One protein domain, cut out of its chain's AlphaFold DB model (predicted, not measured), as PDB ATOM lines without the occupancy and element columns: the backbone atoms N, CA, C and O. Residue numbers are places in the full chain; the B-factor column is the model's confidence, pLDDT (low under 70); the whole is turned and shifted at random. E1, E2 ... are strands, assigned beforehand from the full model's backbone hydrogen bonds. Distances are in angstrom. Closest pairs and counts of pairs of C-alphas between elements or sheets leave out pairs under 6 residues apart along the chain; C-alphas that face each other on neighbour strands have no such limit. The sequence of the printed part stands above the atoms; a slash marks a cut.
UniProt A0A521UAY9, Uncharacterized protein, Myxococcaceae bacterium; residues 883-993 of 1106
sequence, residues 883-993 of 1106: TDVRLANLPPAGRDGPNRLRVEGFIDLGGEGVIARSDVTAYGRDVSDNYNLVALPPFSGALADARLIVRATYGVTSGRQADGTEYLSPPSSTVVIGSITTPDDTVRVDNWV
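This is residues 883 to 993 of the 1106 residues of an uncharacterized protein of Myxococcaceae bacterium (UniProt A0A521UAY9). This is a lopsided sandwich, two sheets face to face: a twisted sheet of four long strands, E3 E2 E5 E6, with a small sheet of short strands, E4 E1 E7, over part of one face, the strands crossed at 44 degrees. The hairpin E5 and E6 bends sharply near its tip. The printed part has 111 residues with no named helix and seven strands, E1 to E7 along the chain; the class is all strand. The larger sheet is antiparallel, the smaller mixed. The whole is compact, radius of gyration of the C-alphas 14.2 A, yet elongated, spanning 49 by 31 by 24 A.

Start at inner strands E2, residues 900 to 908, and E5, residues 947 to 960: N 904 is 2.8 A from O 951, within hydrogen-bond range. Edge strand E3, residues 914 to 924, forms a hairpin with E2; look at N 922 and O 903, 2.8 A. Edge strand E6, residues 966 to 980, forms a hairpin with E5; N 950 and O 977 are 2.8 A apart. In the other sheet, E1, residues 883 to 887, is antiparallel to E4, residues 931 to 936, with N 885 and O 931 at 2.8 A, and parallel to E7, residues 987 to 989, with N 886 and O 987 at 2.8 A. Between the sheets, the closest C-alphas of E3 and E4 are Ala 922 and Tyr 931, 5.4 A; those of E6 and E7 are Val 975 and Val 989, 7.0 A.

Find C-alpha 883 at (37.858, -5.195, 106.583), where E1 begins, and C-alpha 989 at (34.932, 1.324, 96.280), where E7 ends. E2 runs 25.7 A, E3 24.7 A, E5 27.8 A and E6 24.9 A. E3 bends by 59 degrees at 919, E5 by 112 degrees at 957, E6 by 117 degrees at 971.

The C-alphas of Arg 895 and Gly 941 are farthest apart, 48.9 A. The printed part has no cut; E1 to E2 is the long link. Residues 961 to 964 have pLDDT under 70.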
ATOM      1  N   THR A 883      37.567  -6.028 107.762       96.75
ATOM      2  CA  THR A 883      37.858  -5.195 106.583       96.75
ATOM      3  C   THR A 883      37.185  -3.836 106.713       96.75
ATOM      4  O   THR A 883      35.958  -3.730 106.788       96.75
ATOM      5  N   ASP A 884      37.997  -2.788 106.686       96.62
ATOM      6  CA  ASP A 884      37.566  -1.394 106.648       96.62
ATOM      7  C   ASP A 884      37.201  -1.032 105.191       96.62
ATOM      8  O   ASP A 884      38.074  -1.006 104.322       96.62
ATOM      9  N   VAL A 885      35.925  -0.778 104.878       97.62
ATOM     10  CA  VAL A 885      35.478  -0.465 103.506       97.62
ATOM     11  C   VAL A 885      35.189   1.029 103.364       97.62
ATOM     12  O   VAL A 885      34.402   1.620 104.104       97.62
ATOM     13  N   ARG A 886      35.835   1.670 102.385       97.31
ATOM     14  CA  ARG A 886      35.762   3.116 102.144       97.31
ATOM     15  C   ARG A 886      35.131   3.395 100.781       97.31
ATOM     16  O   ARG A 886      35.738   3.165  99.734       97.31
ATOM     17  N   LEU A 887      33.891   3.878 100.816       97.25
ATOM     18  CA  LEU A 887      33.088   4.194  99.637       97.25
ATOM     19  C   LEU A 887      33.359   5.631  99.160       97.25
ATOM     20  O   LEU A 887      33.537   6.536  99.972       97.25
ATOM     21  N   ALA A 888      33.347   5.857  97.849       95.06
ATOM     22  CA  ALA A 888      33.418   7.184  97.237       95.06
ATOM     23  C   ALA A 888      32.611   7.224  95.928       95.06
ATOM     24  O   ALA A 888      32.184   6.186  95.435       95.06
ATOM     25  N   ASN A 889      32.424   8.416  95.351       93.25
ATOM     26  CA  ASN A 889      31.914   8.616  93.983       93.25
ATOM     27  C   ASN A 889      30.600   7.874  93.642       93.25
ATOM     28  O   ASN A 889      30.441   7.378  92.527       93.25
ATOM     29  N   LEU A 890      29.654   7.809  94.590       94.31
ATOM     30  CA  LEU A 890      28.328   7.226  94.353       94.31
ATOM     31  C   LEU A 890      27.639   7.883  93.137       94.31
ATOM     32  O   LEU A 890      27.735   9.105  92.972       94.31
ATOM     33  N   PRO A 891      26.897   7.119  92.311       93.62
ATOM     34  CA  PRO A 891      26.074   7.696  91.255       93.62
ATOM     35  C   PRO A 891      24.959   8.570  91.861       93.62
ATOM     36  O   PRO A 891      24.506   8.302  92.976       93.62
ATOM     37  N   PRO A 892      24.494   9.614  91.153       90.00
ATOM     38  CA  PRO A 892      23.481  10.521  91.681       90.00
ATOM     39  C   PRO A 892      22.150   9.797  91.932       90.00
ATOM     40  O   PRO A 892      21.668   9.052  91.080       90.00
ATOM     41  N   ALA A 893      21.535  10.053  93.088       86.44
ATOM     42  CA  ALA A 893      20.208   9.539  93.405       86.44
ATOM     43  C   ALA A 893      19.115  10.245  92.580       86.44
ATOM     44  O   ALA A 893      19.093  11.473  92.468       86.44
ATOM     45  N   GLY A 894      18.182   9.462  92.035       81.00
ATOM     46  CA  GLY A 894      16.948   9.957  91.431       81.00
ATOM     47  C   GLY A 894      15.860  10.223  92.476       81.00
ATOM     48  O   GLY A 894      16.056  10.043  93.678       81.00
ATOM     49  N   ARG A 895      14.665  10.622  92.017       78.38
ATOM     50  CA  ARG A 895      13.504  10.866  92.904       78.38
ATOM     51  C   ARG A 895      13.089   9.630  93.703       78.38
ATOM     52  O   ARG A 895      12.678   9.762  94.850       78.38
ATOM     53  N   ASP A 896      13.225   8.458  93.092       85.50
ATOM     54  CA  ASP A 896      12.795   7.170  93.646       85.50
ATOM     55  C   ASP A 896      13.938   6.452  94.393       85.50
ATOM     56  O   ASP A 896      13.800   5.293  94.772       85.50
ATOM     57  N   GLY A 897      15.081   7.123  94.579       87.94
ATOM     58  CA  GLY A 897      16.339   6.536  95.039       87.94
ATOM     59  C   GLY A 897      17.365   6.341  93.907       87.94
ATOM     60  O   GLY A 897      17.173   6.873  92.807       87.94
ATOM     61  N   PRO A 898      18.469   5.606  94.143       92.44
ATOM     62  CA  PRO A 898      18.812   4.845  95.355       92.44
ATOM     63  C   PRO A 898      18.914   5.684  96.637       92.44
ATOM     64  O   PRO A 898      19.118   6.895  96.596       92.44
ATOM     65  N   ASN A 899      18.747   5.036  97.791       91.38
ATOM     66  CA  ASN A 899      18.738   5.685  99.110       91.38
ATOM     67  C   ASN A 899      19.320   4.829 100.258       91.38
ATOM     68  O   ASN A 899      19.313   5.267 101.412       91.38
ATOM     69  N   ARG A 900      19.812   3.620  99.956       94.50
ATOM     70  CA  ARG A 900      20.326   2.651 100.928       94.50
ATOM     71  C   ARG A 900      21.611   2.009 100.420       94.50
ATOM     72  O   ARG A 900      21.666   1.583  99.267       94.50
ATOM     73  N   LEU A 901      22.614   1.906 101.288       95.25
ATOM     74  CA  LEU A 901      23.859   1.187 101.018       95.25
ATOM     75  C   LEU A 901      23.909  -0.123 101.801       95.25
ATOM     76  O   LEU A 901      23.562  -0.159 102.985       95.25
ATOM     77  N   ARG A 902      24.371  -1.179 101.129       93.88
ATOM     78  CA  ARG A 902      24.673  -2.499 101.687       93.88
ATOM     79  C   ARG A 902      26.055  -2.928 101.199       93.88
ATOM     80  O   ARG A 902      26.312  -2.871  99.998       93.88
ATOM     81  N   VAL A 903      26.922  -3.355 102.109       94.88
ATOM     82  CA  VAL A 903      28.269  -3.860 101.810       94.88
ATOM     83  C   VAL A 903      28.403  -5.254 102.414       94.88
ATOM     84  O   VAL A 903      28.152  -5.430 103.601       94.88
ATOM     85  N   GLU A 904      28.760  -6.234 101.592       92.62
ATOM     86  CA  GLU A 904      28.737  -7.671 101.893       92.62
ATOM     87  C   GLU A 904      30.129  -8.281 101.679       92.62
ATOM     88  O   GLU A 904      30.779  -7.995 100.666       92.62
ATOM     89  N   GLY A 905      30.562  -9.143 102.603       91.94
ATOM     90  CA  GLY A 905      31.795  -9.925 102.480       91.94
ATOM     91  C   GLY A 905      31.556 -11.363 102.003       91.94
ATOM     92  O   GLY A 905      30.627 -12.040 102.443       91.94
ATOM     93  N   PHE A 906      32.438 -11.858 101.137       93.38
ATOM     94  CA  PHE A 906      32.467 -13.248 100.675       93.38
ATOM     95  C   PHE A 906      33.907 -13.754 100.664       93.38
ATOM     96  O   PHE A 906      34.810 -13.001 100.305       93.38
ATOM     97  N   ILE A 907      34.128 -15.021 101.012       94.94
ATOM     98  CA  ILE A 907      35.457 -15.641 100.940       94.94
ATOM     99  C   ILE A 907      35.452 -16.630  99.776       94.94
ATOM    100  O   ILE A 907      34.782 -17.660  99.825       94.94
ATOM    101  N   ASP A 908      36.163 -16.279  98.714       94.25
ATOM    102  CA  ASP A 908      36.374 -17.095  97.523       94.25
ATOM    103  C   ASP A 908      37.456 -18.149  97.792       94.25
ATOM    104  O   ASP A 908      38.549 -17.820  98.263       94.25
ATOM    105  N   LEU A 909      37.124 -19.410  97.505       94.44
ATOM    106  CA  LEU A 909      37.983 -20.590  97.634       94.44
ATOM    107  C   LEU A 909      38.269 -21.244  96.265       94.44
ATOM    108  O   LEU A 909      38.632 -22.422  96.187       94.44
ATOM    109  N   GLY A 910      38.079 -20.503  95.170       88.88
ATOM    110  CA  GLY A 910      38.372 -20.940  93.810       88.88
ATOM    111  C   GLY A 910      37.441 -22.056  93.337       88.88
ATOM    112  O   GLY A 910      36.221 -21.905  93.307       88.88
ATOM    113  N   GLY A 911      38.012 -23.199  92.943       84.88
ATOM    114  CA  GLY A 911      37.263 -24.317  92.348       84.88
ATOM    115  C   GLY A 911      36.212 -24.961  93.264       84.88
ATOM    116  O   GLY A 911      35.306 -25.634  92.775       84.88
ATOM    117  N   GLU A 912      36.299 -24.738  94.577       90.56
ATOM    118  CA  GLU A 912      35.296 -25.182  95.553       90.56
ATOM    119  C   GLU A 912      34.138 -24.184  95.728       90.56
ATOM    120  O   GLU A 912      33.130 -24.519  96.355       90.56
ATOM    121  N   GLY A 913      34.218 -22.986  95.144       90.56
ATOM    122  CA  GLY A 913      33.213 -21.930  95.257       90.56
ATOM    123  C   GLY A 913      33.434 -21.009  96.459       90.56
ATOM    124  O   GLY A 913      34.563 -20.759  96.871       90.56
ATOM    125  N   VAL A 914      32.344 -20.473  97.012       92.56
ATOM    126  CA  VAL A 914      32.379 -19.293  97.890       92.56
ATOM    127  C   VAL A 914      31.758 -19.567  99.266       92.56
ATOM    128  O   VAL A 914      30.691 -20.170  99.378       92.56
ATOM    129  N   ILE A 915      32.398 -19.081 100.333       92.56
ATOM    130  CA  ILE A 915      31.779 -18.904 101.655       92.56
ATOM    131  C   ILE A 915      31.048 -17.557 101.640       92.56
ATOM    132  O   ILE A 915      31.664 -16.492 101.730       92.56
ATOM    133  N   ALA A 916      29.721 -17.598 101.534       82.94
ATOM    134  CA  ALA A 916      28.881 -16.415 101.668       82.94
ATOM    135  C   ALA A 916      28.648 -16.090 103.154       82.94
ATOM    136  O   ALA A 916      28.182 -16.942 103.915       82.94
ATOM    137  N   ARG A 917      28.962 -14.854 103.561       82.81
ATOM    138  CA  ARG A 917      28.822 -14.359 104.938       82.81
ATOM    139  C   ARG A 917      27.718 -13.301 105.021       82.81
ATOM    140  O   ARG A 917      28.006 -12.116 105.147       82.81
ATOM    141  N   SER A 918      26.443 -13.705 104.948       70.50
ATOM    142  CA  SER A 918      25.327 -12.751 105.128       70.50
ATOM    143  C   SER A 918      25.315 -12.123 106.529       70.50
ATOM    144  O   SER A 918      24.888 -10.980 106.690       70.50
ATOM    145  N   ASP A 919      25.883 -12.820 107.517       73.94
ATOM    146  CA  ASP A 919      26.170 -12.318 108.862       73.94
ATOM    147  C   ASP A 919      27.208 -11.178 108.887       73.94
ATOM    148  O   ASP A 919      27.203 -10.369 109.814       73.94
ATOM    149  N   VAL A 920      28.049 -11.061 107.853       81.50
ATOM    150  CA  VAL A 920      29.039  -9.986 107.676       81.50
ATOM    151  C   VAL A 920      28.552  -9.013 106.599       81.50
ATOM    152  O   VAL A 920      29.097  -8.914 105.496       81.50
ATOM    153  N   THR A 921      27.490  -8.281 106.946       87.69
ATOM    154  CA  THR A 921      26.900  -7.234 106.100       87.69
ATOM    155  C   THR A 921      26.833  -5.897 106.839       87.69
ATOM    156  O   THR A 921      26.152  -5.773 107.859       87.69
ATOM    157  N   ALA A 922      27.487  -4.867 106.298       91.50
ATOM    158  CA  ALA A 922      27.383  -3.488 106.773       91.50
ATOM    159  C   ALA A 922      26.290  -2.716 106.009       91.50
ATOM    160  O   ALA A 922      26.091  -2.910 104.807       91.50
ATOM    161  N   TYR A 923      25.593  -1.806 106.697       92.31
ATOM    162  CA  TYR A 923      24.472  -1.032 106.152       92.31
ATOM    163  C   TYR A 923      24.615   0.459 106.441       92.31
ATOM    164  O   TYR A 923      24.946   0.839 107.561       92.31
ATOM    165  N   GLY A 924      24.238   1.296 105.475       92.69
ATOM    166  CA  GLY A 924      24.272   2.751 105.620       92.69
ATOM    167  C   GLY A 924      23.334   3.475 104.654       92.69
ATOM    168  O   GLY A 924      22.321   2.919 104.198       92.69
ATOM    169  N   ARG A 925      23.642   4.743 104.391       90.19
ATOM    170  CA  ARG A 925      22.892   5.677 103.538       90.19
ATOM    171  C   ARG A 925      23.808   6.451 102.594       90.19
ATOM    172  O   ARG A 925      23.414   6.662 101.449       90.19
ATOM    173  N   ASP A 926      25.001   6.840 103.046       89.88
ATOM    174  CA  ASP A 926      25.976   7.583 102.237       89.88
ATOM    175  C   ASP A 926      27.441   7.185 102.533       89.88
ATOM    176  O   ASP A 926      27.706   6.189 103.203       89.88
ATOM    177  N   VAL A 927      28.404   7.917 101.962       91.50
ATOM    178  CA  VAL A 927      29.853   7.633 102.049       91.50
ATOM    179  C   VAL A 927      30.508   8.014 103.385       91.50
ATOM    180  O   VAL A 927      31.686   7.716 103.579       91.50
ATOM    181  N   SER A 928      29.793   8.706 104.278       90.62
ATOM    182  CA  SER A 928      30.294   9.133 105.595       90.62
ATOM    183  C   SER A 928      29.975   8.149 106.725       90.62
ATOM    184  O   SER A 928      30.612   8.209 107.777       90.62
ATOM    185  N   ASP A 929      29.051   7.211 106.495       92.69
ATOM    186  CA  ASP A 929      28.858   6.036 107.348       92.69
ATOM    187  C   ASP A 929      30.132   5.157 107.368       92.69
ATOM    188  O   ASP A 929      30.870   5.070 106.384       92.69
ATOM    189  N   ASN A 930      30.389   4.463 108.482       90.81
ATOM    190  CA  ASN A 930      31.474   3.476 108.567       90.81
ATOM    191  C   ASN A 930      30.984   2.093 108.106       90.81
ATOM    192  O   ASN A 930      30.024   1.558 108.663       90.81
ATOM    193  N   TYR A 931      31.676   1.499 107.132       95.94
ATOM    194  CA  TYR A 931      31.372   0.172 106.595       95.94
ATOM    195  C   TYR A 931      32.476  -0.810 106.991       95.94
ATOM    196  O   TYR A 931      33.475  -0.948 106.292       95.94
ATOM    197  N   ASN A 932      32.289  -1.494 108.119       94.38
ATOM    198  CA  ASN A 932      33.257  -2.448 108.656       94.38
ATOM    199  C   ASN A 932      32.712  -3.872 108.510       94.38
ATOM    200  O   ASN A 932      31.692  -4.217 109.111       94.38
ATOM    201  N   LEU A 933      33.393  -4.700 107.719       94.38
ATOM    202  CA  LEU A 933      33.102  -6.127 107.587       94.38
ATOM    203  C   LEU A 933      33.847  -6.867 108.701       94.38
ATOM    204  O   LEU A 933      35.010  -7.228 108.548       94.38
ATOM    205  N   VAL A 934      33.193  -7.003 109.853       92.81
ATOM    206  CA  VAL A 934      33.752  -7.607 111.074       92.81
ATOM    207  C   VAL A 934      33.616  -9.133 111.093       92.81
ATOM    208  O   VAL A 934      32.837  -9.703 110.335       92.81
ATOM    209  N   ALA A 935      34.329  -9.794 112.007       93.62
ATOM    210  CA  ALA A 935      34.283 -11.246 112.199       93.62
ATOM    211  C   ALA A 935      34.660 -12.049 110.940       93.62
ATOM    212  O   ALA A 935      34.000 -13.029 110.564       93.62
ATOM    213  N   LEU A 936      35.738 -11.621 110.283       95.75
ATOM    214  CA  LEU A 936      36.403 -12.347 109.205       95.75
ATOM    215  C   LEU A 936      37.521 -13.245 109.770       95.75
ATOM    216  O   LEU A 936      38.094 -12.919 110.809       95.75
ATOM    217  N   PRO A 937      37.833 -14.374 109.110       96.81
ATOM    218  CA  PRO A 937      38.952 -15.229 109.488       96.81
ATOM    219  C   PRO A 937      40.283 -14.738 108.896       96.81
ATOM    220  O   PRO A 937      40.274 -14.160 107.805       96.81
ATOM    221  N   PRO A 938      41.433 -15.054 109.521       96.50
ATOM    222  CA  PRO A 938      42.734 -14.922 108.871       96.50
ATOM    223  C   PRO A 938      42.816 -15.806 107.619       96.50
ATOM    224  O   PRO A 938      42.372 -16.957 107.618       96.50
ATOM    225  N   PHE A 939      43.458 -15.309 106.561       95.94
ATOM    226  CA  PHE A 939      43.756 -16.101 105.361       95.94
ATOM    227  C   PHE A 939      45.059 -16.884 105.551       95.94
ATOM    228  O   PHE A 939      46.108 -16.586 104.980       95.94
ATOM    229  N   SER A 940      44.989 -17.882 106.431       94.44
ATOM    230  CA  SER A 940      46.086 -18.781 106.792       94.44
ATOM    231  C   SER A 940      45.576 -20.217 106.970       94.44
ATOM    232  O   SER A 940      44.369 -20.472 106.970       94.44
ATOM    233  N   GLY A 941      46.488 -21.192 107.063       93.88
ATOM    234  CA  GLY A 941      46.123 -22.609 107.183       93.88
ATOM    235  C   GLY A 941      45.215 -23.071 106.037       93.88
ATOM    236  O   GLY A 941      45.565 -22.919 104.868       93.88
ATOM    237  N   ALA A 942      44.026 -23.585 106.368       93.25
ATOM    238  CA  ALA A 942      43.013 -24.026 105.399       93.25
ATOM    239  C   ALA A 942      42.428 -22.899 104.512       93.25
ATOM    240  O   ALA A 942      41.697 -23.190 103.564       93.25
ATOM    241  N   LEU A 943      42.738 -21.632 104.815       96.50
ATOM    242  CA  LEU A 943      42.321 -20.437 104.075       96.50
ATOM    243  C   LEU A 943      43.510 -19.658 103.472       96.50
ATOM    244  O   LEU A 943      43.344 -18.513 103.069       96.50
ATOM    245  N   ALA A 944      44.711 -20.241 103.395       95.06
ATOM    246  CA  ALA A 944      45.897 -19.552 102.860       95.06
ATOM    247  C   ALA A 944      45.797 -19.189 101.357       95.06
ATOM    248  O   ALA A 944      46.448 -18.254 100.885       95.06
ATOM    249  N   ASP A 945      44.980 -19.912 100.590       94.06
ATOM    250  CA  ASP A 945      44.693 -19.631  99.179       94.06
ATOM    251  C   ASP A 945      43.452 -18.743  98.969       94.06
ATOM    252  O   ASP A 945      43.232 -18.258  97.857       94.06
ATOM    253  N   ALA A 946      42.687 -18.479 100.031       96.00
ATOM    254  CA  ALA A 946      41.420 -17.760  99.984       96.00
ATOM    255  C   ALA A 946      41.566 -16.288  99.567       96.00
ATOM    256  O   ALA A 946      42.604 -15.652  99.788       96.00
ATOM    257  N   ARG A 947      40.505 -15.715  98.992       95.62
ATOM    258  CA  ARG A 947      40.424 -14.281  98.661       95.62
ATOM    259  C   ARG A 947      39.147 -13.672  99.218       95.62
ATOM    260  O   ARG A 947      38.089 -14.289  99.159       95.62
ATOM    261  N   LEU A 948      39.220 -12.436  99.701       95.50
ATOM    262  CA  LEU A 948      38.022 -11.668 100.024       95.50
ATOM    263  C   LEU A 948      37.448 -11.096  98.720       95.50
ATOM    264  O   LEU A 948      38.173 -10.567  97.870       95.50
ATOM    265  N   ILE A 949      36.129 -11.189  98.584       94.56
ATOM    266  CA  ILE A 949      35.334 -10.408  97.644       94.56
ATOM    267  C   ILE A 949      34.429  -9.495  98.471       94.56
ATOM    268  O   ILE A 949      33.692  -9.957  99.342       94.56
ATOM    269  N   VAL A 950      34.469  -8.199  98.176       94.94
ATOM    270  CA  VAL A 950      33.570  -7.187  98.737       94.94
ATOM    271  C   VAL A 950      32.582  -6.770  97.655       94.94
ATOM    272  O   VAL A 950      32.979  -6.232  96.619       94.94
ATOM    273  N   ARG A 951      31.285  -6.982  97.903       94.88
ATOM    274  CA  ARG A 951      30.204  -6.412  97.087       94.88
ATOM    275  C   ARG A 951      29.608  -5.217  97.814       94.88
ATOM    276  O   ARG A 951      29.155  -5.358  98.944       94.88
ATOM    277  N   ALA A 952      29.549  -4.066  97.158       95.88
ATOM    278  CA  ALA A 952      28.833  -2.898  97.658       95.88
ATOM    279  C   ALA A 952      27.696  -2.548  96.695       95.88
ATOM    280  O   ALA A 952      27.947  -2.299  95.518       95.88
ATOM    281  N   THR A 953      26.460  -2.510  97.191       95.62
ATOM    282  CA  THR A 953      25.260  -2.138  96.431       95.62
ATOM    283  C   THR A 953      24.632  -0.883  97.026       95.62
ATOM    284  O   THR A 953      24.301  -0.837  98.213       95.62
ATOM    285  N   TYR A 954      24.423   0.118  96.178       96.44
ATOM    286  CA  TYR A 954      23.613   1.304  96.430       96.44
ATOM    287  C   TYR A 954      22.270   1.119  95.718       96.44
ATOM    288  O   TYR A 954      22.242   0.960  94.500       96.44
ATOM    289  N   GLY A 955      21.160   1.087  96.452       95.56
ATOM    290  CA  GLY A 955      19.849   0.723  95.904       95.56
ATOM    291  C   GLY A 955      18.678   1.253  96.727       95.56
ATOM    292  O   GLY A 955      18.841   2.165  97.543       95.56
ATOM    293  N   VAL A 956      17.499   0.670  96.515       93.38
ATOM    294  CA  VAL A 956      16.268   0.973  97.267       93.38
ATOM    295  C   VAL A 956      15.840  -0.257  98.062       93.38
ATOM    296  O   VAL A 956      15.690  -1.331  97.483       93.38
ATOM    297  N   THR A 957      15.627  -0.121  99.376       88.44
ATOM    298  CA  THR A 957      15.154  -1.234 100.219       88.44
ATOM    299  C   THR A 957      13.778  -1.716  99.753       88.44
ATOM    300  O   THR A 957      12.802  -0.971  99.820       88.44
ATOM    301  N   SER A 958      13.695  -2.970  99.307       83.56
ATOM    302  CA  SER A 958      12.477  -3.586  98.751       83.56
ATOM    303  C   SER A 958      11.890  -4.704  99.612       83.56
ATOM    304  O   SER A 958      10.748  -5.109  99.410       83.56
ATOM    305  N   GLY A 959      12.643  -5.193 100.598       80.19
ATOM    306  CA  GLY A 959      12.202  -6.235 101.518       80.19
ATOM    307  C   GLY A 959      13.294  -6.627 102.507       80.19
ATOM    308  O   GLY A 959      14.384  -6.051 102.516       80.19
ATOM    309  N   ARG A 960      13.010  -7.631 103.340       75.44
ATOM    310  CA  ARG A 960      13.952  -8.157 104.333       75.44
ATOM    311  C   ARG A 960      13.836  -9.676 104.437       75.44
ATOM    312  O   ARG A 960      12.728 -10.206 104.406       75.44
ATOM    313  N   GLN A 961      14.967 -10.363 104.550       66.94
ATOM    314  CA  GLN A 961      15.034 -11.798 104.822       66.94
ATOM    315  C   GLN A 961      14.698 -12.121 106.284       66.94
ATOM    316  O   GLN A 961      14.735 -11.250 107.156       66.94
ATOM    317  N   ALA A 962      14.423 -13.399 106.557       59.16
ATOM    318  CA  ALA A 962      14.166 -13.908 107.905       59.16
ATOM    319  C   ALA A 962      15.391 -13.822 108.842       59.16
ATOM    320  O   ALA A 962      15.216 -13.755 110.055       59.16
ATOM    321  N   ASP A 963      16.613 -13.776 108.296       59.69
ATOM    322  CA  ASP A 963      17.850 -13.525 109.054       59.69
ATOM    323  C   ASP A 963      18.108 -12.028 109.329       59.69
ATOM    324  O   ASP A 963      19.037 -11.678 110.049       59.69
ATOM    325  N   GLY A 964      17.270 -11.136 108.789       66.44
ATOM    326  CA  GLY A 964      17.419  -9.692 108.919       66.44
ATOM    327  C   GLY A 964      18.182  -9.007 107.778       66.44
ATOM    328  O   GLY A 964      18.332  -7.782 107.837       66.44
ATOM    329  N   THR A 965      18.598  -9.717 106.729       73.06
ATOM    330  CA  THR A 965      19.264  -9.112 105.560       73.06
ATOM    331  C   THR A 965      18.292  -8.233 104.756       73.06
ATOM    332  O   THR A 965      17.248  -8.715 104.319       73.06
ATOM    333  N   GLU A 966      18.596  -6.948 104.518       80.31
ATOM    334  CA  GLU A 966      17.799  -6.106 103.597       80.31
ATOM    335  C   GLU A 966      18.060  -6.465 102.122       80.31
ATOM    336  O   GLU A 966      19.211  -6.545 101.680       80.31
ATOM    337  N   TYR A 967      16.985  -6.615 101.343       82.94
ATOM    338  CA  TYR A 967      17.034  -6.674  99.882       82.94
ATOM    339  C   TYR A 967      17.041  -5.261  99.296       82.94
ATOM    340  O   TYR A 967      16.220  -4.427  99.683       82.94
ATOM    341  N   LEU A 968      17.941  -5.016  98.340       90.81
ATOM    342  CA  LEU A 968      17.996  -3.780  97.561       90.81
ATOM    343  C   LEU A 968      17.571  -4.064  96.117       90.81
ATOM    344  O   LEU A 968      18.152  -4.931  95.464       90.81
ATOM    345  N   SER A 969      16.577  -3.327  95.629       91.00
ATOM    346  CA  SER A 969      16.088  -3.382  94.246       91.00
ATOM    347  C   SER A 969      16.541  -2.163  93.429       91.00
ATOM    348  O   SER A 969      16.945  -1.150  94.014       91.00
ATOM    349  N   PRO A 970      16.422  -2.227  92.086       93.69
ATOM    350  CA  PRO A 970      16.535  -1.060  91.216       93.69
ATOM    351  C   PRO A 970      15.558   0.071  91.603       93.69
ATOM    352  O   PRO A 970      14.462  -0.240  92.076       93.69
ATOM    353  N   PRO A 971      15.893   1.360  91.369       94.69
ATOM    354  CA  PRO A 971      17.155   1.880  90.826       94.69
ATOM    355  C   PRO A 971      18.359   1.568  91.723       94.69
ATOM    356  O   PRO A 971      18.350   1.869  92.915       94.69
ATOM    357  N   SER A 972      19.402   0.966  91.146       95.75
ATOM    358  CA  SER A 972      20.557   0.485  91.911       95.75
ATOM    359  C   SER A 972      21.852   0.467  91.105       95.75
ATOM    360  O   SER A 972      21.829   0.243  89.897       95.75
ATOM    361  N   SER A 973      22.982   0.616  91.791       96.56
ATOM    362  CA  SER A 973      24.336   0.392  91.277       96.56
ATOM    363  C   SER A 973      25.127  -0.467  92.260       96.56
ATOM    364  O   SER A 973      24.953  -0.346  93.471       96.56
ATOM    365  N   THR A 974      25.980  -1.340  91.743       96.31
ATOM    366  CA  THR A 974      26.773  -2.310  92.496       96.31
ATOM    367  C   THR A 974      28.202  -2.325  91.974       96.31
ATOM    368  O   THR A 974      28.426  -2.263  90.766       96.31
ATOM    369  N   VAL A 975      29.167  -2.464  92.880       97.06
ATOM    370  CA  VAL A 975      30.577  -2.732  92.574       97.06
ATOM    371  C   VAL A 975      31.003  -4.009  93.296       97.06
ATOM    372  O   VAL A 975      30.585  -4.254  94.430       97.06
ATOM    373  N   VAL A 976      31.832  -4.816  92.636       95.62
ATOM    374  CA  VAL A 976      32.408  -6.058  93.157       95.62
ATOM    375  C   VAL A 976      33.930  -5.950  93.079       95.62
ATOM    376  O   VAL A 976      34.508  -5.935  91.993       95.62
ATOM    377  N   ILE A 977      34.585  -5.872  94.237       94.75
ATOM    378  CA  ILE A 977      36.047  -5.890  94.360       94.75
ATOM    379  C   ILE A 977      36.457  -7.282  94.838       94.75
ATOM    380  O   ILE A 977      36.133  -7.659  95.959       94.75
ATOM    381  N   GLY A 978      37.142  -8.052  93.992       91.31
ATOM    382  CA  GLY A 978      37.664  -9.381  94.327       91.31
ATOM    383  C   GLY A 978      39.190  -9.429  94.413       91.31
ATOM    384  O   GLY A 978      39.863  -8.410  94.278       91.31
ATOM    385  N   SER A 979      39.740 -10.638  94.574       87.44
ATOM    386  CA  SER A 979      41.191 -10.908  94.657       87.44
ATOM    387  C   SER A 979      41.932 -10.239  95.828       87.44
ATOM    388  O   SER A 979      43.159 -10.170  95.811       87.44
ATOM    389  N   ILE A 980      41.221  -9.781  96.862       94.81
ATOM    390  CA  ILE A 980      41.828  -9.193  98.064       94.81
ATOM    391  C   ILE A 980      42.499 -10.314  98.880       94.81
ATOM    392  O   ILE A 980      41.863 -11.320  99.197       94.81
ATOM    393  N   THR A 981      43.788 -10.162  99.196       94.25
ATOM    394  CA  THR A 981      44.644 -11.234  99.750       94.25
ATOM    395  C   THR A 981      44.745 -11.276 101.277       94.25
ATOM    396  O   THR A 981      45.376 -12.184 101.806       94.25
ATOM    397  N   THR A 982      44.143 -10.327 101.994       94.06
ATOM    398  CA  THR A 982      44.041 -10.329 103.464       94.06
ATOM    399  C   THR A 982      42.736  -9.652 103.900       94.06
ATOM    400  O   THR A 982      42.323  -8.695 103.241       94.06
ATOM    401  N   PRO A 983      42.065 -10.103 104.978       92.62
ATOM    402  CA  PRO A 983      40.913  -9.393 105.536       92.62
ATOM    403  C   PRO A 983      41.267  -8.016 106.128       92.62
ATOM    404  O   PRO A 983      40.372  -7.185 106.241       92.62
ATOM    405  N   ASP A 984      42.529  -7.761 106.493       94.69
ATOM    406  CA  ASP A 984      42.942  -6.553 107.233       94.69
ATOM    407  C   ASP A 984      43.095  -5.289 106.367       94.69
ATOM    408  O   ASP A 984      43.204  -4.177 106.890       94.69
ATOM    409  N   ASP A 985      43.138  -5.438 105.040       92.38
ATOM    410  CA  ASP A 985      43.361  -4.319 104.124       92.38
ATOM    411  C   ASP A 985      42.136  -3.397 104.026       92.38
ATOM    412  O   ASP A 985      40.986  -3.831 103.968       92.38
ATOM    413  N   THR A 986      42.370  -2.085 103.925       95.88
ATOM    414  CA  THR A 986      41.294  -1.117 103.662       95.88
ATOM    415  C   THR A 986      40.850  -1.182 102.199       95.88
ATOM    416  O   THR A 986      41.546  -0.691 101.304       95.88
ATOM    417  N   VAL A 987      39.657  -1.720 101.945       96.88
ATOM    418  CA  VAL A 987      39.082  -1.840 100.597       96.88
ATOM    419  C   VAL A 987      38.439  -0.519 100.177       96.88
ATOM    420  O   VAL A 987      37.658   0.078 100.917       96.88
ATOM    421  N   ARG A 988      38.738  -0.052  98.959       96.50
ATOM    422  CA  ARG A 988      38.137   1.158  98.372       96.50
ATOM    423  C   ARG A 988      37.128   0.802  97.289       96.50
ATOM    424  O   ARG A 988      37.378  -0.098  96.493       96.50
ATOM    425  N   VAL A 989      36.014   1.533  97.252       96.94
ATOM    426  CA  VAL A 989      34.932   1.324  96.280       96.94
ATOM    427  C   VAL A 989      34.468   2.662  95.699       96.94
ATOM    428  O   VAL A 989      33.726   3.411  96.336       96.94
ATOM    429  N   ASP A 990      34.917   2.961  94.483       93.69
ATOM    430  CA  ASP A 990      34.722   4.249  93.804       93.69
ATOM    431  C   ASP A 990      34.298   4.138  92.322       93.69
ATOM    432  O   ASP A 990      33.697   5.066  91.779       93.69
ATOM    433  N   ASN A 991      34.560   3.008  91.664       92.31
ATOM    434  CA  ASN A 991      34.298   2.769  90.239       92.31
ATOM    435  C   ASN A 991      32.847   2.316  89.938       92.31
ATOM    436  O   ASN A 991      32.616   1.336  89.226       92.31
ATOM    437  N   TRP A 992      31.852   3.014  90.493       95.81
ATOM    438  CA  TRP A 992      30.427   2.708  90.298       95.81
ATOM    439  C   TRP A 992      29.978   2.907  88.846       95.81
ATOM    440  O   TRP A 992      30.412   3.848  88.180       95.81
ATOM    441  N   VAL A 993      29.046   2.076  88.367       96.44
ATOM    442  CA  VAL A 993      28.339   2.321  87.096       96.44
ATOM    443  C   VAL A 993      27.209   3.322  87.338       96.44
ATOM    444  O   VAL A 993      26.519   3.258  88.359       96.44
TER     445      VAL A 993